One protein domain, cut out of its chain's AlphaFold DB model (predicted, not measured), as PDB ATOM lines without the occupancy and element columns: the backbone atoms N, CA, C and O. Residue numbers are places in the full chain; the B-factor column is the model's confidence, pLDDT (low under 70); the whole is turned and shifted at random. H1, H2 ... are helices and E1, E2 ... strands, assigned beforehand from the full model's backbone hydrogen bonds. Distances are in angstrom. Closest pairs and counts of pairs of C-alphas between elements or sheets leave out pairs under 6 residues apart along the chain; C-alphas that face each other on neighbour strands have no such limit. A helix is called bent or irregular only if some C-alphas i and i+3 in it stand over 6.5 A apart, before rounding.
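AT A GLANCE: This is residues 14 to 208 of the 328 residues of an uncharacterized protein of bacterium (UniProt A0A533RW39). One twisted wall of seven antiparallel strands has two helices over one of its faces, with H1 slanting over E3 and E9 and H4 lying where the sheet curls round it. H2, H3 and the small hairpin E1 and E2 form a side cluster, in which H2 packs on H1 and on E2; H5 only grazes the large sheet, and the long loop of residues 148 to 170 lies 16 to 26 A from the mean of the C-alphas. The printed part has 195 residues, with five named helices and nine named strands in the order H1 H2 H3 E1 E2 E3 E4 E5 H4 E6 E7 E8 E9 H5. The large sheet runs E3 E4 E5 E9 E8 E7 E6, and the class is mixed, helices and strands. The whole is compact, with a radius of gyration of the C-alphas of 16.0 A and spans of 51 by 37 by 31 A.

HOW THE PARTS SIT: Start at H1, residues 14 to 31; with its residues 23 to 31 alone it touches H2, residues 37 to 44, and the two form a helical hairpin at a shallow tilt of 24 degrees, opposite ways. Their closest C-alphas, of Asp 30 and Val 38, are 4.8 A apart. H1 only just touches H3, residues 46 to 50, with 3 pairs of C-alphas within 8 A, the closest being Gln 20 and Val 48 at 6.6 A. Next come E1, residues 55 to 58, and E2, residues 61 to 64, an antiparallel hairpin with N 56 and O 63 2.8 A apart; the closest C-alphas of H2 and E2, of Lys 43 and Ala 62, are 4.6 A apart. E3, E4 and E5, residues 76 to 84, 88 to 98 and 104 to 113, make a meander, each the antiparallel neighbour of the one before; look for N 77 and O 92 at 2.8 A and N 93 and O 109 at 2.8 A. H4, residues 116 to 126, touches H1 about perpendicular, at 83 degrees, with Lys 29 and Leu 126 closest at 4.9 A between C-alphas. A second meander is E6, E7, E8 and E9, residues 134 to 136, 139 to 147, 171 to 180 and 188 to 197; its pairs include N 136 and O 139 at 2.8 A, N 142 and O 176 at 2.9 A, and N 192 and O 177 at 3.0 A. E9 joins the meanders as the antiparallel neighbour of E5, with N 110 and O 191 2.8 A apart. H1 and H4 are on one face of this sheet, an arrangement of two layers; H1 has a height over the sheet of 9.2 A and stands at 48 degrees to E3 on the local plane, slantwise to the strands. H5, residues 201 to 207, only grazes the sheet with its residues 203 to 207. Every O i to N i+4 pair is within hydrogen-bond range in H2, H3 and H5, against 13 of 14 in H1 and 5 of 7 in H4, which is irregular, with C-alphas 122 and 125 7.4 A apart.

IN THESE COORDINATES: Find C-alpha 14 at (72.247, 44.459, 17.026); from there H1 runs 26.2 A to C-alpha 31 at (92.416, 55.813, 4.830). E4 measures 29.9 A, E5 27.7 A, E7 25.0 A, E8 26.8 A and E9 26.9 A from first to last C-alpha. E3, 18.8 A, bends by 85 degrees at residue 80. H4 measures 15.4 A, and H5 ends at C-alpha 207 at (96.067, 57.327, -5.414).

THE WHOLE: The two C-alphas farthest apart, of Ser 14 and Ala 101, are 51.8 A apart. The printed part has no cut; its long links are E2 to E3 and E7 to E8. The mean pLDDT of the printed part is 89.1, and residues 14 to 18, 99 to 103, 151 to 153 and 161 to 169 hold the 22 residues under 70.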
ATOM      1  N   SER A  14      70.812  44.731  16.833       56.62
ATOM      2  CA  SER A  14      72.247  44.459  17.026       56.62
ATOM      3  C   SER A  14      73.050  44.350  15.725       56.62
ATOM      4  O   SER A  14      74.263  44.538  15.745       56.62
ATOM      5  N   GLN A  15      72.406  44.047  14.590       62.41
ATOM      6  CA  GLN A  15      73.123  43.878  13.316       62.41
ATOM      7  C   GLN A  15      73.551  45.217  12.701       62.41
ATOM      8  O   GLN A  15      74.630  45.306  12.120       62.41
ATOM      9  N   SER A  16      72.746  46.268  12.876       63.56
ATOM     10  CA  SER A  16      73.035  47.593  12.316       63.56
ATOM     11  C   SER A  16      74.244  48.260  12.978       63.56
ATOM     12  O   SER A  16      75.076  48.831  12.282       63.56
ATOM     13  N   ILE A  17      74.386  48.133  14.303       64.50
ATOM     14  CA  ILE A  17      75.501  48.739  15.052       64.50
ATOM     15  C   ILE A  17      76.828  48.069  14.673       64.50
ATOM     16  O   ILE A  17      77.807  48.745  14.373       64.50
ATOM     17  N   PHE A  18      76.856  46.734  14.600       69.50
ATOM     18  CA  PHE A  18      78.070  45.996  14.239       69.50
ATOM     19  C   PHE A  18      78.537  46.292  12.800       69.50
ATOM     20  O   PHE A  18      79.737  46.412  12.534       69.50
ATOM     21  N   ALA A  19      77.596  46.457  11.865       71.19
ATOM     22  CA  ALA A  19      77.900  46.853  10.491       71.19
ATOM     23  C   ALA A  19      78.486  48.277  10.406       71.19
ATOM     24  O   ALA A  19      79.425  48.498   9.646       71.19
ATOM     25  N   GLN A  20      77.993  49.225  11.210       72.69
ATOM     26  CA  GLN A  20      78.526  50.593  11.256       72.69
ATOM     27  C   GLN A  20      79.935  50.654  11.850       72.69
ATOM     28  O   GLN A  20      80.827  51.234  11.231       72.69
ATOM     29  N   THR A  21      80.165  50.004  12.994       80.00
ATOM     30  CA  THR A  21      81.488  49.981  13.636       80.00
ATOM     31  C   THR A  21      82.539  49.351  12.722       80.00
ATOM     32  O   THR A  21      83.614  49.915  12.530       80.00
ATOM     33  N   SER A  22      82.212  48.226  12.075       87.75
ATOM     34  CA  SER A  22      83.127  47.579  11.125       87.75
ATOM     35  C   SER A  22      83.388  48.406   9.858       87.75
ATOM     36  O   SER A  22      84.488  48.323   9.308       87.75
ATOM     37  N   ALA A  23      82.425  49.216   9.405       93.50
ATOM     38  CA  ALA A  23      82.604  50.129   8.276       93.50
ATOM     39  C   ALA A  23      83.511  51.319   8.633       93.50
ATOM     40  O   ALA A  23      84.439  51.614   7.881       93.50
ATOM     41  N   ALA A  24      83.285  51.966   9.781       95.31
ATOM     42  CA  ALA A  24      84.098  53.090  10.248       95.31
ATOM     43  C   ALA A  24      85.555  52.673  10.505       95.31
ATOM     44  O   ALA A  24      86.475  53.304   9.983       95.31
ATOM     45  N   ASP A  25      85.771  51.570  11.227       95.88
ATOM     46  CA  ASP A  25      87.120  51.083  11.535       95.88
ATOM     47  C   ASP A  25      87.885  50.688  10.266       95.88
ATOM     48  O   ASP A  25      89.067  51.005  10.117       95.88
ATOM     49  N   ALA A  26      87.205  50.030   9.317       96.56
ATOM     50  CA  ALA A  26      87.793  49.689   8.027       96.56
ATOM     51  C   ALA A  26      88.142  50.941   7.212       96.56
ATOM     52  O   ALA A  26      89.211  50.989   6.605       96.56
ATOM     53  N   ALA A  27      87.271  51.954   7.211       97.06
ATOM     54  CA  ALA A  27      87.516  53.195   6.491       97.06
ATOM     55  C   ALA A  27      88.726  53.943   7.052       97.06
ATOM     56  O   ALA A  27      89.569  54.361   6.270       97.06
ATOM     57  N   ILE A  28      88.870  54.056   8.376       97.94
ATOM     58  CA  ILE A  28      90.047  54.686   8.997       97.94
ATOM     59  C   ILE A  28      91.323  53.897   8.716       97.94
ATOM     60  O   ILE A  28      92.353  54.485   8.381       97.94
ATOM     61  N   LYS A  29      91.260  52.566   8.817       97.75
ATOM     62  CA  LYS A  29      92.401  51.703   8.514       97.75
ATOM     63  C   LYS A  29      92.894  51.910   7.085       97.75
ATOM     64  O   LYS A  29      94.081  52.161   6.887       97.75
ATOM     65  N   ASP A  30      92.002  51.841   6.104       98.25
ATOM     66  CA  ASP A  30      92.388  51.974   4.699       98.25
ATOM     67  C   ASP A  30      92.702  53.424   4.319       98.25
ATOM     68  O   ASP A  30      93.598  53.656   3.513       98.25
ATOM     69  N   LEU A  31      92.045  54.405   4.948       98.44
ATOM     70  CA  LEU A  31      92.416  55.813   4.830       98.44
ATOM     71  C   LEU A  31      93.855  56.029   5.286       98.44
ATOM     72  O   LEU A  31      94.582  56.734   4.611       98.44
ATOM     73  N   SER A  32      94.317  55.374   6.355       97.81
ATOM     74  CA  SER A  32      95.680  55.575   6.868       97.81
ATOM     75  C   SER A  32      96.817  55.195   5.909       97.81
ATOM     76  O   SER A  32      97.964  55.598   6.125       97.81
ATOM     77  N   LEU A  33      96.511  54.450   4.839       97.12
ATOM     78  CA  LEU A  33      97.444  54.144   3.751       97.12
ATOM     79  C   LEU A  33      97.645  55.319   2.784       97.12
ATOM     80  O   LEU A  33      98.640  55.333   2.065       97.12
ATOM     81  N   CYS A  34      96.735  56.298   2.788       97.19
ATOM     82  CA  CYS A  34      96.717  57.442   1.878       97.19
ATOM     83  C   CYS A  34      96.781  57.062   0.401       97.19
ATOM     84  O   CYS A  34      97.524  57.665  -0.369       97.19
ATOM     85  N   ASP A  35      95.984  56.060   0.032       96.19
ATOM     86  CA  ASP A  35      95.873  55.543  -1.325       96.19
ATOM     87  C   ASP A  35      94.418  55.176  -1.674       96.19
ATOM     88  O   ASP A  35      93.470  55.396  -0.908       96.19
ATOM     89  N   ALA A  36      94.236  54.543  -2.833       96.69
ATOM     90  CA  ALA A  36      92.928  54.157  -3.342       96.69
ATOM     91  C   ALA A  36      92.161  53.099  -2.515       96.69
ATOM     92  O   ALA A  36      91.010  52.786  -2.846       96.69
ATOM     93  N   ASN A  37      92.757  52.479  -1.486       98.00
ATOM     94  CA  ASN A  37      92.078  51.456  -0.681       98.00
ATOM     95  C   ASN A  37      90.839  52.018   0.026       98.00
ATOM     96  O   ASN A  37      89.810  51.339   0.052       98.00
ATOM     97  N   VAL A  38      90.876  53.268   0.506       97.94
ATOM     98  CA  VAL A  38      89.722  53.861   1.201       97.94
ATOM     99  C   VAL A  38      88.479  53.896   0.311       97.94
ATOM    100  O   VAL A  38      87.402  53.517   0.761       97.94
ATOM    101  N   PHE A  39      88.613  54.225  -0.977       98.25
ATOM    102  CA  PHE A  39      87.474  54.283  -1.901       98.25
ATOM    103  C   PHE A  39      86.904  52.899  -2.228       98.25
ATOM    104  O   PHE A  39      85.700  52.744  -2.448       98.25
ATOM    105  N   ARG A  40      87.748  51.860  -2.217       98.25
ATOM    106  CA  ARG A  40      87.295  50.463  -2.319       98.25
ATOM    107  C   ARG A  40      86.561  50.023  -1.057       98.25
ATOM    108  O   ARG A  40      85.576  49.293  -1.149       98.25
ATOM    109  N   THR A  41      86.981  50.501   0.108       98.19
ATOM    110  CA  THR A  41      86.268  50.254   1.364       98.19
ATOM    111  C   THR A  41      84.949  51.012   1.441       98.19
ATOM    112  O   THR A  41      83.941  50.416   1.821       98.19
ATOM    113  N   ILE A  42      84.891  52.257   0.960       97.56
ATOM    114  CA  ILE A  42      83.622  52.978   0.794       97.56
ATOM    115  C   ILE A  42      82.697  52.205  -0.147       97.56
ATOM    116  O   ILE A  42      81.519  52.040   0.156       97.56
ATOM    117  N   LYS A  43      83.224  51.635  -1.239       97.88
ATOM    118  CA  LYS A  43      82.438  50.782  -2.141       97.88
ATOM    119  C   LYS A  43      81.919  49.520  -1.454       97.88
ATOM    120  O   LYS A  43      80.763  49.148  -1.632       97.88
ATOM    121  N   LYS A  44      82.765  48.853  -0.669       97.50
ATOM    122  CA  LYS A  44      82.411  47.628   0.060       97.50
ATOM    123  C   LYS A  44      81.273  47.856   1.058       97.50
ATOM    124  O   LYS A  44      80.403  46.998   1.177       97.50
ATOM    125  N   TYR A  45      81.274  48.994   1.751       96.88
ATOM    126  CA  TYR A  45      80.249  49.372   2.732       96.88
ATOM    127  C   TYR A  45      79.308  50.464   2.205       96.88
ATOM    128  O   TYR A  45      78.769  51.257   2.972       96.88
ATOM    129  N   GLU A  46      79.088  50.506   0.890       95.81
ATOM    130  CA  GLU A  46      78.369  51.593   0.224       95.81
ATOM    131  C   GLU A  46      76.958  51.806   0.783       95.81
ATOM    132  O   GLU A  46      76.546  52.949   0.959       95.81
ATOM    133  N   SER A  47      76.227  50.733   1.105       94.12
ATOM    134  CA  SER A  47      74.894  50.845   1.712       94.12
ATOM    135  C   SER A  47      74.936  51.548   3.068       94.12
ATOM    136  O   SER A  47      74.102  52.408   3.321       94.12
ATOM    137  N   VAL A  48      75.934  51.240   3.902       93.69
ATOM    138  CA  VAL A  48      76.128  51.905   5.196       93.69
ATOM    139  C   VAL A  48      76.437  53.376   4.971       93.69
ATOM    140  O   VAL A  48      75.823  54.221   5.598       93.69
ATOM    141  N   PHE A  49      77.348  53.713   4.061       95.38
ATOM    142  CA  PHE A  49      77.768  55.102   3.867       95.38
ATOM    143  C   PHE A  49      76.723  55.984   3.166       95.38
ATOM    144  O   PHE A  49      76.627  57.174   3.473       95.38
ATOM    145  N   ARG A  50      75.896  55.408   2.284       95.62
ATOM    146  CA  ARG A  50      74.769  56.101   1.633       95.62
ATOM    147  C   ARG A  50      73.710  56.588   2.618       95.62
ATOM    148  O   ARG A  50      73.077  57.602   2.349       95.62
ATOM    149  N   ASP A  51      73.565  55.926   3.764       94.88
ATOM    150  CA  ASP A  51      72.614  56.325   4.809       94.88
ATOM    151  C   ASP A  51      73.028  57.603   5.568       94.88
ATOM    152  O   ASP A  51      72.292  58.047   6.452       94.88
ATOM    153  N   HIS A  52      74.214  58.158   5.283       94.81
ATOM    154  CA  HIS A  52      74.795  59.296   6.006       94.81
ATOM    155  C   HIS A  52      75.168  60.480   5.102       94.81
ATOM    156  O   HIS A  52      75.465  61.555   5.616       94.81
ATOM    157  N   GLY A  53      75.178  60.313   3.776       93.62
ATOM    158  CA  GLY A  53      75.519  61.396   2.858       93.62
ATOM    159  C   GLY A  53      75.550  60.993   1.378       93.62
ATOM    160  O   GLY A  53      75.332  59.828   1.032       93.62
ATOM    161  N   PRO A  54      75.837  61.953   0.481       95.19
ATOM    162  CA  PRO A  54      75.846  61.751  -0.964       95.19
ATOM    163  C   PRO A  54      77.057  60.925  -1.411       95.19
ATOM    164  O   PRO A  54      78.103  61.463  -1.768       95.19
ATOM    165  N   VAL A  55      76.920  59.601  -1.415       96.19
ATOM    166  CA  VAL A  55      77.938  58.699  -1.970       96.19
ATOM    167  C   VAL A  55      77.725  58.523  -3.474       96.19
ATOM    168  O   VAL A  55      76.639  58.156  -3.932       96.19
ATOM    169  N   GLU A  56      78.776  58.726  -4.260       95.44
ATOM    170  CA  GLU A  56      78.834  58.361  -5.674       95.44
ATOM    171  C   GLU A  56      79.654  57.088  -5.879       95.44
ATOM    172  O   GLU A  56      80.516  56.737  -5.078       95.44
ATOM    173  N   SER A  57      79.346  56.375  -6.960       95.62
ATOM    174  CA  SER A  57      79.951  55.091  -7.303       95.62
ATOM    175  C   SER A  57      80.503  55.139  -8.720       95.62
ATOM    176  O   SER A  57      79.796  55.544  -9.643       95.62
ATOM    177  N   ARG A  58      81.734  54.656  -8.910       92.38
ATOM    178  CA  ARG A  58      82.375  54.519 -10.224       92.38
ATOM    179  C   ARG A  58      83.150  53.206 -10.268       92.38
ATOM    180  O   ARG A  58      84.141  53.038  -9.568       92.38
ATOM    181  N   GLY A  59      82.706  52.257 -11.092       92.44
ATOM    182  CA  GLY A  59      83.353  50.945 -11.186       92.44
ATOM    183  C   GLY A  59      83.452  50.243  -9.823       92.44
ATOM    184  O   GLY A  59      82.435  49.961  -9.186       92.44
ATOM    185  N   ASN A  60      84.679  49.962  -9.382       95.00
ATOM    186  CA  ASN A  60      84.990  49.284  -8.119       95.00
ATOM    187  C   ASN A  60      85.287  50.239  -6.944       95.00
ATOM    188  O   ASN A  60      85.725  49.769  -5.893       95.00
ATOM    189  N   ILE A  61      85.051  51.542  -7.105       97.50
ATOM    190  CA  ILE A  61      85.221  52.543  -6.050       97.50
ATOM    191  C   ILE A  61      83.914  53.285  -5.757       97.50
ATOM    192  O   ILE A  61      83.006  53.347  -6.592       97.50
ATOM    193  N   ALA A  62      83.841  53.870  -4.566       97.38
ATOM    194  CA  ALA A  62      82.837  54.849  -4.185       97.38
ATOM    195  C   ALA A  62      83.475  55.936  -3.310       97.38
ATOM    196  O   ALA A  62      84.520  55.713  -2.699       97.38
ATOM    197  N   PHE A  63      82.866  57.115  -3.273       97.38
ATOM    198  CA  PHE A  63      83.360  58.281  -2.535       97.38
ATOM    199  C   PHE A  63      82.194  59.199  -2.152       97.38
ATOM    200  O   PHE A  63      81.167  59.205  -2.831       97.38
ATOM    201  N   TRP A  64      82.330  59.978  -1.075       95.44
ATOM    202  CA  TRP A  64      81.376  61.058  -0.799       95.44
ATOM    203  C   TRP A  64      81.631  62.214  -1.752       95.44
ATOM    204  O   TRP A  64      82.753  62.698  -1.877       95.44
ATOM    205  N   LYS A  65      80.579  62.670  -2.421       93.88
ATOM    206  CA  LYS A  65      80.648  63.820  -3.306       93.88
ATOM    207  C   LYS A  65      80.501  65.108  -2.513       93.88
ATOM    208  O   LYS A  65      79.435  65.391  -1.969       93.88
ATOM    209  N   VAL A  66      81.559  65.906  -2.525       94.31
ATOM    210  CA  VAL A  66      81.513  67.318  -2.143       94.31
ATOM    211  C   VAL A  66      81.020  68.167  -3.318       94.31
ATOM    212  O   VAL A  66      81.071  67.735  -4.473       94.31
ATOM    213  N   ILE A  67      80.514  69.367  -3.035       91.31
ATOM    214  CA  ILE A  67      79.972  70.263  -4.066       91.31
ATOM    215  C   ILE A  67      81.106  70.802  -4.940       91.31
ATOM    216  O   ILE A  67      80.994  70.800  -6.165       91.31
ATOM    217  N   ASP A  68      82.184  71.256  -4.304       87.88
ATOM    218  CA  ASP A  68      83.351  71.835  -4.959       87.88
ATOM    219  C   ASP A  68      84.581  71.626  -4.072       87.88
ATOM    220  O   ASP A  68      84.619  72.104  -2.941       87.88
ATOM    221  N   ARG A  69      85.580  70.901  -4.583       92.94
ATOM    222  CA  ARG A  69      86.818  70.588  -3.850       92.94
ATOM    223  C   ARG A  69      87.730  71.806  -3.691       92.94
ATOM    224  O   ARG A  69      88.595  71.797  -2.828       92.94
ATOM    225  N   THR A  70      87.557  72.829  -4.522       87.00
ATOM    226  CA  THR A  70      88.423  74.019  -4.560       87.00
ATOM    227  C   THR A  70      87.875  75.191  -3.747       87.00
ATOM    228  O   THR A  70      88.534  76.218  -3.631       87.00
ATOM    229  N   ALA A  71      86.668  75.053  -3.187       84.38
ATOM    230  CA  ALA A  71      86.018  76.091  -2.396       84.38
ATOM    231  C   ALA A  71      85.883  75.663  -0.925       84.38
ATOM    232  O   ALA A  71      85.195  74.688  -0.612       84.38
ATOM    233  N   ASP A  72      86.486  76.445  -0.026       79.31
ATOM    234  CA  ASP A  72      86.600  76.192   1.424       79.31
ATOM    235  C   ASP A  72      85.271  75.911   2.150       79.31
ATOM    236  O   ASP A  72      85.230  75.305   3.225       79.31
ATOM    237  N   ASP A  73      84.150  76.391   1.614       83.12
ATOM    238  CA  ASP A  73      82.822  76.211   2.194       83.12
ATOM    239  C   ASP A  73      81.999  75.089   1.542       83.12
ATOM    240  O   ASP A  73      80.908  74.782   2.027       83.12
ATOM    241  N   LYS A  74      82.523  74.453   0.489       90.50
ATOM    242  CA  LYS A  74      81.823  73.478  -0.369       90.50
ATOM    243  C   LYS A  74      82.561  72.146  -0.531       90.50
ATOM    244  O   LYS A  74      82.028  71.239  -1.177       90.50
ATOM    245  N   ASN A  75      83.727  72.023   0.095       93.06
ATOM    246  CA  ASN A  75      84.599  70.848   0.115       93.06
ATOM    247  C   ASN A  75      84.315  69.892   1.297       93.06
ATOM    248  O   ASN A  75      85.091  68.977   1.568       93.06
ATOM    249  N   VAL A  76      83.202  70.086   2.016       95.44
ATOM    250  CA  VAL A  76      82.791  69.268   3.168       95.44
ATOM    251  C   VAL A  76      81.360  68.764   2.999       95.44
ATOM    252  O   VAL A  76      80.456  69.509   2.623       95.44
ATOM    253  N   VAL A  77      81.147  67.502   3.361       96.25
ATOM    254  CA  VAL A  77      79.842  66.892   3.615       96.25
ATOM    255  C   VAL A  77      79.707  66.670   5.119       96.25
ATOM    256  O   VAL A  77      80.464  65.896   5.699       96.25
ATOM    257  N   ILE A  78      78.727  67.308   5.753       96.12
ATOM    258  CA  ILE A  78      78.326  66.974   7.125       96.12
ATOM    259  C   ILE A  78      77.302  65.843   7.062       96.12
ATOM    260  O   ILE A  78      76.389  65.890   6.239       96.12
ATOM    261  N   PHE A  79      77.463  64.821   7.898       96.06
ATOM    262  CA  PHE A  79      76.544  63.689   7.923       96.06
ATOM    263  C   PHE A  79      75.279  64.020   8.715       96.06
ATOM    264  O   PHE A  79      75.354  64.599   9.798       96.06
ATOM    265  N   ASP A  80      74.123  63.567   8.225       91.31
ATOM    266  CA  ASP A  80      72.829  63.756   8.907       91.31
ATOM    267  C   ASP A  80      72.785  63.065  10.282       91.31
ATOM    268  O   ASP A  80      72.065  63.472  11.195       91.31
ATOM    269  N   LYS A  81      73.570  61.996  10.432       93.19
ATOM    270  CA  LYS A  81      73.798  61.268  11.682       93.19
ATOM    271  C   LYS A  81      75.241  60.767  11.709       93.19
ATOM    272  O   LYS A  81      75.797  60.429  10.664       93.19
ATOM    273  N   ALA A  82      75.845  60.686  12.888       95.00
ATOM    274  CA  ALA A  82      77.207  60.179  13.017       95.00
ATOM    275  C   ALA A  82      77.294  58.682  12.665       95.00
ATOM    276  O   ALA A  82      76.345  57.925  12.886       95.00
ATOM    277  N   ILE A  83      78.434  58.258  12.120       95.00
ATOM    278  CA  ILE A  83      78.791  56.839  11.994       95.00
ATOM    279  C   ILE A  83      79.618  56.485  13.227       95.00
ATOM    280  O   ILE A  83      80.717  57.015  13.407       95.00
ATOM    281  N   GLU A  84      79.072  55.623  14.080       91.31
ATOM    282  CA  GLU A  84      79.636  55.350  15.403       91.31
ATOM    283  C   GLU A  84      80.564  54.123  15.419       91.31
ATOM    284  O   GLU A  84      80.246  53.038  14.915       91.31
ATOM    285  N   SER A  85      81.721  54.305  16.049       89.25
ATOM    286  CA  SER A  85      82.749  53.308  16.366       89.25
ATOM    287  C   SER A  85      83.367  53.688  17.735       89.25
ATOM    288  O   SER A  85      82.724  54.349  18.550       89.25
ATOM    289  N   ASN A  86      84.615  53.310  18.015       87.94
ATOM    290  CA  ASN A  86      85.459  53.952  19.029       87.94
ATOM    291  C   ASN A  86      85.674  55.458  18.771       87.94
ATOM    292  O   ASN A  86      86.158  56.169  19.652       87.94
ATOM    293  N   ILE A  87      85.327  55.938  17.574       94.06
ATOM    294  CA  ILE A  87      85.221  57.352  17.216       94.06
ATOM    295  C   ILE A  87      83.865  57.635  16.558       94.06
ATOM    296  O   ILE A  87      83.261  56.740  15.967       94.06
ATOM    297  N   SER A  88      83.416  58.891  16.600       96.12
ATOM    298  CA  SER A  88      82.208  59.333  15.891       96.12
ATOM    299  C   SER A  88      82.595  60.091  14.622       96.12
ATOM    300  O   SER A  88      83.074  61.229  14.706       96.12
ATOM    301  N   LEU A  89      82.383  59.484  13.451       97.62
ATOM    302  CA  LEU A  89      82.546  60.167  12.164       97.62
ATOM    303  C   LEU A  89      81.317  61.041  11.920       97.62
ATOM    304  O   LEU A  89      80.200  60.527  11.855       97.62
ATOM    305  N   ILE A  90      81.507  62.347  11.783       97.69
ATOM    306  CA  ILE A  90      80.413  63.325  11.656       97.69
ATOM    307  C   ILE A  90      80.373  64.016  10.292       97.69
ATOM    308  O   ILE A  90      79.463  64.790  10.010       97.69
ATOM    309  N   GLY A  91      81.363  63.759   9.447       97.50
ATOM    310  CA  GLY A  91      81.428  64.314   8.110       97.50
ATOM    311  C   GLY A  91      82.620  63.790   7.332       97.50
ATOM    312  O   GLY A  91      83.452  63.046   7.856       97.50
ATOM    313  N   TYR A  92      82.701  64.216   6.083       98.25
ATOM    314  CA  TYR A  92      83.778  63.925   5.153       98.25
ATOM    315  C   TYR A  92      84.251  65.229   4.515       98.25
ATOM    316  O   TYR A  92      83.424  66.059   4.139       98.25
ATOM    317  N   PHE A  93      85.559  65.415   4.403       97.75
ATOM    318  CA  PHE A  93      86.160  66.522   3.667       97.75
ATOM    319  C   PHE A  93      86.936  65.978   2.470       97.75
ATOM    320  O   PHE A  93      87.513  64.890   2.532       97.75
ATOM    321  N   ASP A  94      86.939  66.742   1.388       97.44
ATOM    322  CA  ASP A  94      87.677  66.450   0.163       97.44
ATOM    323  C   ASP A  94      87.992  67.765  -0.534       97.44
ATOM    324  O   ASP A  94      87.114  68.399  -1.119       97.44
ATOM    325  N   GLU A  95      89.242  68.191  -0.426       94.19
ATOM    326  CA  GLU A  95      89.697  69.501  -0.850       94.19
ATOM    327  C   GLU A  95      90.935  69.413  -1.740       94.19
ATOM    328  O   GLU A  95      91.770  68.509  -1.627       94.19
ATOM    329  N   ILE A  96      91.025  70.374  -2.651       91.25
ATOM    330  CA  ILE A  96      92.171  70.604  -3.514       91.25
ATOM    331  C   ILE A  96      92.594  72.044  -3.276       91.25
ATOM    332  O   ILE A  96      91.853  72.967  -3.612       91.25
ATOM    333  N   THR A  97      93.786  72.214  -2.719       81.62
ATOM    334  CA  THR A  97      94.379  73.526  -2.465       81.62
ATOM    335  C   THR A  97      95.590  73.700  -3.367       81.62
ATOM    336  O   THR A  97      96.458  72.830  -3.420       81.62
ATOM    337  N   ASP A  98      95.656  74.818  -4.081       73.44
ATOM    338  CA  ASP A  98      96.849  75.224  -4.817       73.44
ATOM    339  C   ASP A  98      97.626  76.221  -3.953       73.44
ATOM    340  O   ASP A  98      97.138  77.318  -3.678       73.44
ATOM    341  N   LEU A  99      98.804  75.816  -3.472       63.59
ATOM    342  CA  LEU A  99      99.692  76.670  -2.681       63.59
ATOM    343  C   LEU A  99     100.803  77.284  -3.548       63.59
ATOM    344  O   LEU A  99     101.913  77.531  -3.070       63.59
ATOM    345  N   GLU A 100     100.511  77.520  -4.830       62.78
ATOM    346  CA  GLU A 100     101.398  78.141  -5.813       62.78
ATOM    347  C   GLU A 100     102.766  77.437  -5.865       62.78
ATOM    348  O   GLU A 100     102.889  76.304  -6.331       62.78
ATOM    349  N   ALA A 101     103.817  78.083  -5.349       52.03
ATOM    350  CA  ALA A 101     105.180  77.559  -5.335       52.03
ATOM    351  C   ALA A 101     105.344  76.280  -4.495       52.03
ATOM    352  O   ALA A 101     106.322  75.558  -4.685       52.03
ATOM    353  N   MET A 102     104.417  75.990  -3.573       50.00
ATOM    354  CA  MET A 102     104.424  74.757  -2.775       50.00
ATOM    355  C   MET A 102     103.687  73.595  -3.465       50.00
ATOM    356  O   MET A 102     103.709  72.470  -2.966       50.00
ATOM    357  N   GLY A 103     103.082  73.849  -4.629       66.00
ATOM    358  CA  GLY A 103     102.369  72.860  -5.424       66.00
ATOM    359  C   GLY A 103     100.936  72.617  -4.953       66.00
ATOM    360  O   GLY A 103     100.382  73.339  -4.122       66.00
ATOM    361  N   GLN A 104     100.328  71.579  -5.523       76.31
ATOM    362  CA  GLN A 104      98.948  71.205  -5.236       76.31
ATOM    363  C   GLN A 104      98.871  70.210  -4.079       76.31
ATOM    364  O   GLN A 104      99.659  69.267  -3.981       76.31
ATOM    365  N   TYR A 105      97.869  70.417  -3.234       86.25
ATOM    366  CA  TYR A 105      97.559  69.614  -2.065       86.25
ATOM    367  C   TYR A 105      96.187  68.999  -2.271       86.25
ATOM    368  O   TYR A 105      95.192  69.701  -2.439       86.25
ATOM    369  N   TYR A 106      96.142  67.675  -2.260       94.12
ATOM    370  CA  TYR A 106      94.916  66.905  -2.368       94.12
ATOM    371  C   TYR A 106      94.643  66.294  -1.007       94.12
ATOM    372  O   TYR A 106      95.310  65.328  -0.631       94.12
ATOM    373  N   SER A 107      93.673  66.829  -0.271       95.31
ATOM    374  CA  SER A 107      93.383  66.379   1.087       95.31
ATOM    375  C   SER A 107      91.991  65.770   1.184       95.31
ATOM    376  O   SER A 107      91.027  66.308   0.654       95.31
ATOM    377  N   TRP A 108      91.876  64.607   1.819       98.31
ATOM    378  CA  TRP A 108      90.600  63.906   1.955       98.31
ATOM    379  C   TRP A 108      90.545  63.100   3.245       98.31
ATOM    380  O   TRP A 108      91.549  62.548   3.697       98.31
ATOM    381  N   GLY A 109      89.365  62.994   3.839       98.38
ATOM    382  CA  GLY A 109      89.217  62.273   5.092       98.38
ATOM    383  C   GLY A 109      87.925  62.582   5.819       98.38
ATOM    384  O   GLY A 109      86.964  63.084   5.246       98.38
ATOM    385  N   PHE A 110      87.897  62.259   7.104       98.44
ATOM    386  CA  PHE A 110      86.720  62.386   7.946       98.44
ATOM    387  C   PHE A 110      86.845  63.536   8.936       98.44
ATOM    388  O   PHE A 110      87.913  63.803   9.489       98.44
ATOM    389  N   LEU A 111      85.709  64.162   9.219       98.31
ATOM    390  CA  LEU A 111      85.522  64.966  10.415       98.31
ATOM    391  C   LEU A 111      85.131  64.035  11.561       98.31
ATOM    392  O   LEU A 111      84.176  63.263  11.446       98.31
ATOM    393  N   VAL A 112      85.865  64.111  12.664       98.38
ATOM    394  CA  VAL A 112      85.716  63.227  13.820       98.38
ATOM    395  C   VAL A 112      85.455  64.051  15.069       98.38
ATOM    396  O   VAL A 112      86.181  65.000  15.364       98.38
ATOM    397  N   LYS A 113      84.420  63.690  15.826       97.75
ATOM    398  CA  LYS A 113      84.123  64.349  17.100       97.75
ATOM    399  C   LYS A 113      85.225  64.062  18.124       97.75
ATOM    400  O   LYS A 113      85.469  62.903  18.448       97.75
ATOM    401  N   GLY A 114      85.822  65.116  18.680       96.69
ATOM    402  CA  GLY A 114      86.895  65.026  19.668       96.69
ATOM    403  C   GLY A 114      88.113  65.875  19.301       96.69
ATOM    404  O   GLY A 114      88.276  66.310  18.163       96.69
ATOM    405  N   SER A 115      88.982  66.108  20.286       96.88
ATOM    406  CA  SER A 115      90.292  66.749  20.091       96.88
ATOM    407  C   SER A 115      91.275  65.825  19.356       96.88
ATOM    408  O   SER A 115      91.162  64.609  19.550       96.88
ATOM    409  N   PRO A 116      92.308  66.354  18.672       97.50
ATOM    410  CA  PRO A 116      93.332  65.542  18.009       97.50
ATOM    411  C   PRO A 116      93.963  64.477  18.911       97.50
ATOM    412  O   PRO A 116      94.131  63.342  18.485       97.50
ATOM    413  N   ASP A 117      94.239  64.807  20.173       97.31
ATOM    414  CA  ASP A 117      94.758  63.896  21.200       97.31
ATOM    415  C   ASP A 117      93.885  62.660  21.455       97.31
ATOM    416  O   ASP A 117      94.345  61.515  21.398       97.31
ATOM    417  N   ALA A 118      92.611  62.894  21.764       97.06
ATOM    418  CA  ALA A 118      91.648  61.830  22.017       97.06
ATOM    419  C   ALA A 118      91.419  60.991  20.752       97.06
ATOM    420  O   ALA A 118      91.440  59.760  20.809       97.06
ATOM    421  N   THR A 119      91.269  61.662  19.608       97.88
ATOM    422  CA  THR A 119      91.060  61.028  18.306       97.88
ATOM    423  C   THR A 119      92.247  60.148  17.923       97.88
ATOM    424  O   THR A 119      92.059  58.977  17.601       97.88
ATOM    425  N   SER A 120      93.474  60.666  18.000       97.62
ATOM    426  CA  SER A 120      94.686  59.922  17.644       97.62
ATOM    427  C   SER A 120      94.886  58.701  18.538       97.62
ATOM    428  O   SER A 120      95.228  57.629  18.041       97.62
ATOM    429  N   THR A 121      94.600  58.827  19.838       96.69
ATOM    430  CA  THR A 121      94.651  57.712  20.790       96.69
ATOM    431  C   THR A 121      93.654  56.617  20.413       96.69
ATOM    432  O   THR A 121      94.021  55.442  20.389       96.69
ATOM    433  N   ALA A 122      92.417  56.997  20.080       97.06
ATOM    434  CA  ALA A 122      91.358  56.058  19.723       97.06
ATOM    435  C   ALA A 122      91.648  55.309  18.410       97.06
ATOM    436  O   ALA A 122      91.416  54.103  18.333       97.06
ATOM    437  N   ILE A 123      92.188  55.990  17.391       97.06
ATOM    438  CA  ILE A 123      92.411  55.380  16.070       97.06
ATOM    439  C   ILE A 123      93.753  54.671  15.923       97.06
ATOM    440  O   ILE A 123      93.909  53.884  14.994       97.06
ATOM    441  N   LYS A 124      94.731  54.917  16.805       96.62
ATOM    442  CA  LYS A 124      96.090  54.359  16.688       96.62
ATOM    443  C   LYS A 124      96.144  52.847  16.403       96.62
ATOM    444  O   LYS A 124      96.973  52.462  15.580       96.62
ATOM    445  N   PRO A 125      95.291  51.983  16.993       96.12
ATOM    446  CA  PRO A 125      95.278  50.550  16.675       96.12
ATOM    447  C   PRO A 125      94.869  50.213  15.230       96.12
ATOM    448  O   PRO A 125      95.168  49.123  14.751       96.12
ATOM    449  N   LEU A 126      94.171  51.124  14.548       96.50
ATOM    450  CA  LEU A 126      93.700  50.966  13.170       96.50
ATOM    451  C   LEU A 126      94.716  51.479  12.143       96.50
ATOM    452  O   LEU A 126      94.669  51.068  10.984       96.50
ATOM    453  N   VAL A 127      95.624  52.369  12.551       97.12
ATOM    454  CA  VAL A 127      96.575  53.033  11.654       97.12
ATOM    455  C   VAL A 127      97.622  52.045  11.142       97.12
ATOM    456  O   VAL A 127      98.337  51.399  11.915       97.12
ATOM    457  N   SER A 128      97.750  51.963   9.818       94.00
ATOM    458  CA  SER A 128      98.807  51.205   9.154       94.00
ATOM    459  C   SER A 128     100.178  51.743   9.557       94.00
ATOM    460  O   SER A 128     100.417  52.949   9.515       94.00
ATOM    461  N   ASP A 129     101.086  50.852   9.965       93.56
ATOM    462  CA  ASP A 129     102.398  51.227  10.509       93.56
ATOM    463  C   ASP A 129     102.277  52.214  11.696       93.56
ATOM    464  O   ASP A 129     103.042  53.170  11.829       93.56
ATOM    465  N   GLY A 130     101.280  51.996  12.567       92.81
ATOM    466  CA  GLY A 130     100.914  52.890  13.675       92.81
ATOM    467  C   GLY A 130     102.006  53.147  14.725       92.81
ATOM    468  O   GLY A 130     101.842  54.024  15.572       92.81
ATOM    469  N   SER A 131     103.138  52.438  14.676       93.88
ATOM    470  CA  SER A 131     104.341  52.774  15.453       93.88
ATOM    471  C   SER A 131     104.988  54.087  14.997       93.88
ATOM    472  O   SER A 131     105.613  54.765  15.809       93.88
ATOM    473  N   ARG A 132     104.811  54.459  13.724       94.25
ATOM    474  CA  ARG A 132     105.297  55.715  13.129       94.25
ATOM    475  C   ARG A 132     104.284  56.848  13.212       94.25
ATOM    476  O   ARG A 132     104.649  57.994  12.991       94.25
ATOM    477  N   PHE A 133     103.028  56.536  13.528       95.56
ATOM    478  CA  PHE A 133     102.005  57.541  13.778       95.56
ATOM    479  C   PHE A 133     102.289  58.236  15.111       95.56
ATOM    480  O   PHE A 133     102.100  57.668  16.195       95.56
ATOM    481  N   ARG A 134     102.822  59.454  15.014       93.50
ATOM    482  CA  ARG A 134     103.411  60.196  16.132       93.50
ATOM    483  C   ARG A 134     102.892  61.621  16.185       93.50
ATOM    484  O   ARG A 134     102.457  62.160  15.174       93.50
ATOM    485  N   ARG A 135     102.989  62.242  17.358       93.94
ATOM    486  CA  ARG A 135     102.751  63.679  17.496       93.94
ATOM    487  C   ARG A 135     103.851  64.470  16.783       93.94
ATOM    488  O   ARG A 135     105.023  64.088  16.841       93.94
ATOM    489  N   ASP A 136     103.453  65.570  16.168       88.38
ATOM    490  CA  ASP A 136     104.308  66.616  15.627       88.38
ATOM    491  C   ASP A 136     103.631  67.976  15.868       88.38
ATOM    492  O   ASP A 136     102.652  68.316  15.214       88.38
ATOM    493  N   GLY A 137     104.071  68.718  16.887       87.25
ATOM    494  CA  GLY A 137     103.355  69.918  17.341       87.25
ATOM    495  C   GLY A 137     101.918  69.611  17.793       87.25
ATOM    496  O   GLY A 137     101.695  68.707  18.603       87.25
ATOM    497  N   GLU A 138     100.955  70.358  17.252       87.56
ATOM    498  CA  GLU A 138      99.513  70.212  17.528       87.56
ATOM    499  C   GLU A 138      98.831  69.125  16.678       87.56
ATOM    500  O   GLU A 138      97.634  68.869  16.828       87.56
ATOM    501  N   VAL A 139      99.579  68.474  15.784       92.12
ATOM    502  CA  VAL A 139      99.058  67.440  14.887       92.12
ATOM    503  C   VAL A 139      99.674  66.075  15.188       92.12
ATOM    504  O   VAL A 139     100.671  65.941  15.903       92.12
ATOM    505  N   PHE A 140      99.072  65.025  14.641       95.25
ATOM    506  CA  PHE A 140      99.660  63.688  14.599       95.25
ATOM    507  C   PHE A 140      99.850  63.279  13.153       95.25
ATOM    508  O   PHE A 140      98.931  63.441  12.360       95.25
ATOM    509  N   VAL A 141     101.014  62.729  12.818       94.12
ATOM    510  CA  VAL A 141     101.411  62.475  11.432       94.12
ATOM    511  C   VAL A 141     102.048  61.105  11.248       94.12
ATOM    512  O   VAL A 141     102.685  60.551  12.150       94.12
ATOM    513  N   ARG A 142     101.882  60.571  10.040       94.50
ATOM    514  CA  ARG A 142     102.630  59.450   9.469       94.50
ATOM    515  C   ARG A 142     102.761  59.706   7.972       94.50
ATOM    516  O   ARG A 142     101.747  59.864   7.304       94.50
ATOM    517  N   SER A 143     103.973  59.703   7.442       92.56
ATOM    518  CA  SER A 143     104.211  60.111   6.056       92.56
ATOM    519  C   SER A 143     105.131  59.168   5.294       92.56
ATOM    520  O   SER A 143     105.960  58.438   5.861       92.56
ATOM    521  N   GLU A 144     104.993  59.201   3.977       93.56
ATOM    522  CA  GLU A 144     105.922  58.606   3.028       93.56
ATOM    523  C   GLU A 144     106.227  59.576   1.899       93.56
ATOM    524  O   GLU A 144     105.379  60.357   1.480       93.56
ATOM    525  N   ILE A 145     107.440  59.464   1.375       92.12
ATOM    526  CA  ILE A 145     107.928  60.240   0.244       92.12
ATOM    527  C   ILE A 145     108.202  59.309  -0.933       92.12
ATOM    528  O   ILE A 145     108.604  58.156  -0.749       92.12
ATOM    529  N   ARG A 146     107.990  59.799  -2.147       90.25
ATOM    530  CA  ARG A 146     108.311  59.088  -3.381       90.25
ATOM    531  C   ARG A 146     109.066  60.017  -4.313       90.25
ATOM    532  O   ARG A 146     108.603  61.111  -4.609       90.25
ATOM    533  N   ASP A 147     110.206  59.544  -4.798       86.62
ATOM    534  CA  ASP A 147     110.938  60.184  -5.887       86.62
ATOM    535  C   ASP A 147     110.234  59.868  -7.216       86.62
ATOM    536  O   ASP A 147     110.079  58.697  -7.584       86.62
ATOM    537  N   ILE A 148     109.773  60.910  -7.911       82.56
ATOM    538  CA  ILE A 148     109.034  60.782  -9.176       82.56
ATOM    539  C   ILE A 148     109.954  60.658 -10.395       82.56
ATOM    540  O   ILE A 148     109.482  60.355 -11.488       82.56
ATOM    541  N   THR A 149     111.265  60.842 -10.224       79.00
ATOM    542  CA  THR A 149     112.266  60.616 -11.279       79.00
ATOM    543  C   THR A 149     112.578  59.131 -11.465       79.00
ATOM    544  O   THR A 149     113.100  58.723 -12.504       79.00
ATOM    545  N   LEU A 150     112.215  58.298 -10.485       75.31
ATOM    546  CA  LEU A 150     112.364  56.850 -10.543       75.31
ATOM    547  C   LEU A 150     111.104  56.218 -11.168       75.31
ATOM    548  O   LEU A 150     110.035  56.271 -10.555       75.31
ATOM    549  N   PRO A 151     111.201  55.532 -12.331       54.41
ATOM    550  CA  PRO A 151     110.042  54.985 -13.056       54.41
ATOM    551  C   PRO A 151     109.159  54.040 -12.227       54.41
ATOM    552  O   PRO A 151     107.961  53.939 -12.461       54.41
ATOM    553  N   ASN A 152     109.753  53.378 -11.231       66.94
ATOM    554  CA  ASN A 152     109.084  52.500 -10.271       66.94
ATOM    555  C   ASN A 152     109.400  52.923  -8.828       66.94
ATOM    556  O   ASN A 152     109.617  52.073  -7.965       66.94
ATOM    557  N   GLY A 153     109.520  54.232  -8.578       69.81
ATOM    558  CA  GLY A 153     109.781  54.760  -7.242       69.81
ATOM    559  C   GLY A 153     108.768  54.206  -6.241       69.81
ATOM    560  O   GLY A 153     107.562  54.320  -6.449       69.81
ATOM    561  N   ASN A 154     109.255  53.578  -5.174       86.56
ATOM    562  CA  ASN A 154     108.402  53.109  -4.089       86.56
ATOM    563  C   ASN A 154     108.109  54.263  -3.128       86.56
ATOM    564  O   ASN A 154     108.920  55.176  -2.983       86.56
ATOM    565  N   TRP A 155     106.983  54.181  -2.421       92.06
ATOM    566  CA  TRP A 155     106.754  54.998  -1.234       92.06
ATOM    567  C   TRP A 155     107.755  54.597  -0.144       92.06
ATOM    568  O   TRP A 155     107.788  53.445   0.294       92.06
ATOM    569  N   ILE A 156     108.593  55.541   0.279       91.88
ATOM    570  CA  ILE A 156     109.617  55.351   1.304       91.88
ATOM    571  C   ILE A 156     109.165  56.045   2.582       91.88
ATOM    572  O   ILE A 156     108.701  57.182   2.573       91.88
ATOM    573  N   LYS A 157     109.334  55.354   3.709       93.38
ATOM    574  CA  LYS A 157     109.063  55.882   5.047       93.38
ATOM    575  C   LYS A 157     109.818  57.196   5.275       93.38
ATOM    576  O   LYS A 157     111.042  57.207   5.175       93.38
ATOM    577  N   ASN A 158     109.111  58.271   5.626       87.19
ATOM    578  CA  ASN A 158     109.730  59.546   5.970       87.19
ATOM    579  C   ASN A 158     109.424  59.951   7.421       87.19
ATOM    580  O   ASN A 158     108.476  60.667   7.705       87.19
ATOM    581  N   ASP A 159     110.245  59.492   8.366       81.19
ATOM    582  CA  ASP A 159     110.033  59.769   9.800       81.19
ATOM    583  C   ASP A 159     110.591  61.115  10.265       81.19
ATOM    584  O   ASP A 159     110.371  61.511  11.412       81.19
ATOM    585  N   LYS A 160     111.308  61.822   9.387       70.44
ATOM    586  CA  LYS A 160     112.019  63.066   9.705       70.44
ATOM    587  C   LYS A 160     111.204  64.325   9.432       70.44
ATOM    588  O   LYS A 160     111.663  65.415   9.756       70.44
ATOM    589  N   LEU A 161     110.023  64.176   8.842       66.62
ATOM    590  CA  LEU A 161     109.152  65.301   8.550       66.62
ATOM    591  C   LEU A 161     108.746  66.052   9.806       66.62
ATOM    592  O   LEU A 161     108.344  65.458  10.807       66.62
ATOM    593  N   SER A 162     108.844  67.367   9.701       58.97
ATOM    594  CA  SER A 162     108.162  68.307  10.574       58.97
ATOM    595  C   SER A 162     107.043  68.926   9.741       58.97
ATOM    596  O   SER A 162     107.222  69.172   8.548       58.97
ATOM    597  N   SER A 163     105.884  69.140  10.341       55.34
ATOM    598  CA  SER A 163     104.772  69.873   9.742       55.34
ATOM    599  C   SER A 163     105.260  71.196   9.132       55.34
ATOM    600  O   SER A 163     106.091  71.900   9.708       55.34
ATOM    601  N   GLY A 164     104.773  71.516   7.929       52.59
ATOM    602  CA  GLY A 164     105.103  72.756   7.219       52.59
ATOM    603  C   GLY A 164     106.310  72.707   6.273       52.59
ATOM    604  O   GLY A 164     106.650  73.739   5.702       52.59
ATOM    605  N   THR A 165     106.953  71.553   6.059       59.62
ATOM    606  CA  THR A 165     107.982  71.416   5.010       59.62
ATOM    607  C   THR A 165     107.380  70.947   3.686       59.62
ATOM    608  O   THR A 165     106.705  69.922   3.648       59.62
ATOM    609  N   THR A 166     107.655  71.669   2.599       60.41
ATOM    610  CA  THR A 166     107.270  71.276   1.235       60.41
ATOM    611  C   THR A 166     108.152  70.133   0.728       60.41
ATOM    612  O   THR A 166     109.365  70.177   0.958       60.41
ATOM    613  N   PRO A 167     107.597  69.149  -0.004       64.75
ATOM    614  CA  PRO A 167     108.406  68.190  -0.746       64.75
ATOM    615  C   PRO A 167     109.379  68.895  -1.695       64.75
ATOM    616  O   PRO A 167     109.065  69.934  -2.277       64.75
ATOM    617  N   GLU A 168     110.560  68.316  -1.890       69.56
ATOM    618  CA  GLU A 168     111.471  68.780  -2.935       69.56
ATOM    619  C   GLU A 168     110.819  68.585  -4.312       69.56
ATOM    620  O   GLU A 168     110.074  67.628  -4.501       69.56
ATOM    621  N   ASN A 169     111.133  69.431  -5.302       68.69
ATOM    622  CA  ASN A 169     110.463  69.428  -6.617       68.69
ATOM    623  C   ASN A 169     110.441  68.069  -7.346       68.69
ATOM    624  O   ASN A 169     109.593  67.865  -8.214       68.69
ATOM    625  N   HIS A 170     111.384  67.174  -7.039       76.12
ATOM    626  CA  HIS A 170     111.511  65.835  -7.627       76.12
ATOM    627  C   HIS A 170     110.870  64.733  -6.768       76.12
ATOM    628  O   HIS A 170     110.986  63.543  -7.066       76.12
ATOM    629  N   THR A 171     110.198  65.123  -5.692       84.88
ATOM    630  CA  THR A 171     109.530  64.228  -4.760       84.88
ATOM    631  C   THR A 171     108.082  64.633  -4.577       84.88
ATOM    632  O   THR A 171     107.706  65.798  -4.687       84.88
ATOM    633  N   ILE A 172     107.268  63.641  -4.271       89.00
ATOM    634  CA  ILE A 172     105.911  63.831  -3.785       89.00
ATOM    635  C   ILE A 172     105.794  63.161  -2.434       89.00
ATOM    636  O   ILE A 172     106.544  62.235  -2.107       89.00
ATOM    637  N   GLU A 173     104.820  63.598  -1.662       89.69
ATOM    638  CA  GLU A 173     104.618  63.103  -0.318       89.69
ATOM    639  C   GLU A 173     103.153  62.775  -0.094       89.69
ATOM    640  O   GLU A 173     102.264  63.484  -0.564       89.69
ATOM    641  N   ARG A 174     102.907  61.697   0.648       93.56
ATOM    642  CA  ARG A 174     101.600  61.426   1.229       93.56
ATOM    643  C   ARG A 174     101.706  61.426   2.745       93.56
ATOM    644  O   ARG A 174     102.633  60.845   3.312       93.56
ATOM    645  N   VAL A 175     100.743  62.061   3.395       93.50
ATOM    646  CA  VAL A 175     100.720  62.275   4.841       93.50
ATOM    647  C   VAL A 175      99.368  61.851   5.372       93.50
ATOM    648  O   VAL A 175      98.359  62.435   4.999       93.50
ATOM    649  N   PHE A 176      99.346  60.867   6.265       97.25
ATOM    650  CA  PHE A 176      98.194  60.614   7.118       97.25
ATOM    651  C   PHE A 176      98.287  61.517   8.344       97.25
ATOM    652  O   PHE A 176      99.311  61.500   9.034       97.25
ATOM    653  N   LEU A 177      97.237  62.289   8.610       95.69
ATOM    654  CA  LEU A 177      97.233  63.336   9.622       95.69
ATOM    655  C   LEU A 177      95.965  63.344  10.483       95.69
ATOM    656  O   LEU A 177      94.867  63.017  10.025       95.69
ATOM    657  N   VAL A 178      96.144  63.743  11.743       97.88
ATOM    658  CA  VAL A 178      95.070  64.140  12.658       97.88
ATOM    659  C   VAL A 178      95.357  65.544  13.163       97.88
ATOM    660  O   VAL A 178      96.368  65.763  13.829       97.88
ATOM    661  N   GLU A 179      94.459  66.474  12.864       95.81
ATOM    662  CA  GLU A 179      94.609  67.902  13.161       95.81
ATOM    663  C   GLU A 179      93.285  68.518  13.644       95.81
ATOM    664  O   GLU A 179      92.220  67.925  13.440       95.81
ATOM    665  N   PRO A 180      93.299  69.695  14.294       95.75
ATOM    666  CA  PRO A 180      92.072  70.439  14.568       95.75
ATOM    667  C   PRO A 180      91.337  70.803  13.271       95.75
ATOM    668  O   PRO A 180      91.950  71.242  12.305       95.75
ATOM    669  N   ALA A 181      90.006  70.720  13.258       92.19
ATOM    670  CA  ALA A 181      89.195  71.111  12.098       92.19
ATOM    671  C   ALA A 181      89.034  72.642  11.916       92.19
ATOM    672  O   ALA A 181      88.211  73.091  11.117       92.19
ATOM    673  N   GLY A 182      89.816  73.437  12.654       87.81
ATOM    674  CA  GLY A 182      89.784  74.899  12.651       87.81
ATOM    675  C   GLY A 182      88.586  75.508  13.387       87.81
ATOM    676  O   GLY A 182      87.705  74.811  13.894       87.81
ATOM    677  N   ASP A 183      88.541  76.840  13.416       86.44
ATOM    678  CA  ASP A 183      87.557  77.616  14.189       86.44
ATOM    679  C   ASP A 183      86.104  77.387  13.748       86.44
ATOM    680  O   ASP A 183      85.174  77.555  14.537       86.44
ATOM    681  N   LYS A 184      85.895  76.963  12.495       84.44
ATOM    682  CA  LYS A 184      84.572  76.618  11.953       84.44
ATOM    683  C   LYS A 184      83.972  75.378  12.626       84.44
ATOM    684  O   LYS A 184      82.750  75.251  12.680       84.44
ATOM    685  N   TYR A 185      84.810  74.481  13.150       87.88
ATOM    686  CA  TYR A 185      84.398  73.211  13.748       87.88
ATOM    687  C   TYR A 185      85.115  72.981  15.094       87.88
ATOM    688  O   TYR A 185      85.960  72.089  15.219       87.88
ATOM    689  N   PRO A 186      84.788  73.769  16.134       90.44
ATOM    690  CA  PRO A 186      85.448  73.656  17.427       90.44
ATOM    691  C   PRO A 186      85.183  72.287  18.068       90.44
ATOM    692  O   PRO A 186      84.058  71.785  18.074       90.44
ATOM    693  N   GLY A 187      86.229  71.678  18.632       93.88
ATOM    694  CA  GLY A 187      86.146  70.351  19.253       93.88
ATOM    695  C   GLY A 187      86.019  69.186  18.262       93.88
ATOM    696  O   GLY A 187      85.713  68.068  18.684       93.88
ATOM    697  N   ILE A 188      86.243  69.439  16.971       97.69
ATOM    698  CA  ILE A 188      86.282  68.436  15.906       97.69
ATOM    699  C   ILE A 188      87.725  68.279  15.405       97.69
ATOM    700  O   ILE A 188      88.460  69.258  15.267       97.69
ATOM    701  N   SER A 189      88.124  67.042  15.120       98.31
ATOM    702  CA  SER A 189      89.381  66.712  14.448       98.31
ATOM    703  C   SER A 189      89.132  66.412  12.973       98.31
ATOM    704  O   SER A 189      88.144  65.759  12.632       98.31
ATOM    705  N   ARG A 190      90.056  66.807  12.101       97.81
ATOM    706  CA  ARG A 190      90.197  66.235  10.761       97.81
ATOM    707  C   ARG A 190      91.110  65.020  10.860       97.81
ATOM    708  O   ARG A 190      92.208  65.122  11.394       97.81
ATOM    709  N   VAL A 191      90.640  63.876  10.377       98.50
ATOM    710  CA  VAL A 191      91.421  62.640  10.246       98.50
ATOM    711  C   VAL A 191      91.471  62.298   8.773       98.50
ATOM    712  O   VAL A 191      90.453  61.911   8.199       98.50
ATOM    713  N   GLY A 192      92.626  62.447   8.142       97.88
ATOM    714  CA  GLY A 192      92.689  62.330   6.695       97.88
ATOM    715  C   GLY A 192      94.074  62.164   6.133       97.88
ATOM    716  O   GLY A 192      95.058  62.019   6.850       97.88
ATOM    717  N   CYS A 193      94.107  62.156   4.814       97.50
ATOM    718  CA  CYS A 193      95.315  62.111   4.027       97.50
ATOM    719  C   CYS A 193      95.513  63.413   3.283       97.50
ATOM    720  O   CYS A 193      94.542  64.042   2.876       97.50
ATOM    721  N   SER A 194      96.773  63.765   3.074       93.81
ATOM    722  CA  SER A 194      97.215  64.774   2.125       93.81
ATOM    723  C   SER A 194      98.175  64.123   1.140       93.81
ATOM    724  O   SER A 194      99.090  63.420   1.566       93.81
ATOM    725  N   LEU A 195      97.967  64.332  -0.156       93.19
ATOM    726  CA  LEU A 195      98.940  64.049  -1.208       93.19
ATOM    727  C   LEU A 195      99.437  65.400  -1.729       93.19
ATOM    728  O   LEU A 195      98.623  66.207  -2.180       93.19
ATOM    729  N   GLN A 196     100.742  65.648  -1.635       87.31
ATOM    730  CA  GLN A 196     101.334  66.973  -1.831       87.31
ATOM    731  C   GLN A 196     102.601  66.945  -2.697       87.31
ATOM    732  O   GLN A 196     103.327  65.943  -2.744       87.31
ATOM    733  N   GLY A 197     102.863  68.069  -3.368       80.44
ATOM    734  CA  GLY A 197     103.996  68.283  -4.272       80.44
ATOM    735  C   GLY A 197     103.596  68.294  -5.753       80.44
ATOM    736  O   GLY A 197     102.428  68.455  -6.107       80.44
ATOM    737  N   ASN A 198     104.575  68.103  -6.640       79.56
ATOM    738  CA  ASN A 198     104.362  68.063  -8.092       79.56
ATOM    739  C   ASN A 198     103.859  66.683  -8.535       79.56
ATOM    740  O   ASN A 198     104.626  65.864  -9.034       79.56
ATOM    741  N   ILE A 199     102.577  66.399  -8.306       84.50
ATOM    742  CA  ILE A 199     102.001  65.059  -8.480       84.50
ATOM    743  C   ILE A 199     101.753  64.745  -9.968       84.50
ATOM    744  O   ILE A 199     100.901  65.383 -10.588       84.50
ATOM    745  N   PRO A 200     102.426  63.731 -10.554       84.19
ATOM    746  CA  PRO A 200     102.128  63.266 -11.908       84.19
ATOM    747  C   PRO A 200     100.693  62.739 -12.019       84.19
ATOM    748  O   PRO A 200     100.196  62.088 -11.095       84.19
ATOM    749  N   ILE A 201     100.044  62.955 -13.166       84.00
ATOM    750  CA  ILE A 201      98.624  62.623 -13.367       84.00
ATOM    751  C   ILE A 201      98.332  61.124 -13.183       84.00
ATOM    752  O   ILE A 201      97.279  60.753 -12.680       84.00
ATOM    753  N   GLU A 202      99.287  60.255 -13.503       86.00
ATOM    754  CA  GLU A 202      99.219  58.803 -13.336       86.00
ATOM    755  C   GLU A 202      99.264  58.412 -11.861       86.00
ATOM    756  O   GLU A 202      98.541  57.509 -11.435       86.00
ATOM    757  N   ILE A 203     100.086  59.111 -11.071       89.12
ATOM    758  CA  ILE A 203     100.120  58.908  -9.626       89.12
ATOM    759  C   ILE A 203      98.810  59.415  -9.029       89.12
ATOM    760  O   ILE A 203      98.170  58.662  -8.297       89.12
ATOM    761  N   LEU A 204      98.351  60.610  -9.412       91.38
ATOM    762  CA  LEU A 204      97.063  61.135  -8.961       91.38
ATOM    763  C   LEU A 204      95.917  60.172  -9.291       91.38
ATOM    764  O   LEU A 204      95.133  59.843  -8.412       91.38
ATOM    765  N   ALA A 205      95.850  59.649 -10.516       91.12
ATOM    766  CA  ALA A 205      94.823  58.691 -10.920       91.12
ATOM    767  C   ALA A 205      94.880  57.381 -10.113       91.12
ATOM    768  O   ALA A 205      93.844  56.767  -9.860       91.12
ATOM    769  N   SER A 206      96.080  56.945  -9.713       90.94
ATOM    770  CA  SER A 206      96.266  55.722  -8.924       90.94
ATOM    771  C   SER A 206      95.934  55.893  -7.437       90.94
ATOM    772  O   SER A 206      95.363  54.981  -6.844       90.94
ATOM    773  N   GLU A 207      96.254  57.047  -6.846       93.62
ATOM    774  CA  GLU A 207      96.067  57.327  -5.414       93.62
ATOM    775  C   GLU A 207      94.682  57.950  -5.134       93.62
ATOM    776  O   GLU A 207      94.071  57.683  -4.100       93.62
ATOM    777  N   ARG A 208      94.152  58.734  -6.085       95.56
ATOM    778  CA  ARG A 208      92.865  59.456  -6.052       95.56
ATOM    779  C   ARG A 208      91.975  59.117  -7.258       95.56
ATOM    780  O   ARG A 208      91.623  59.998  -8.045       95.56
TER     781      ARG A 208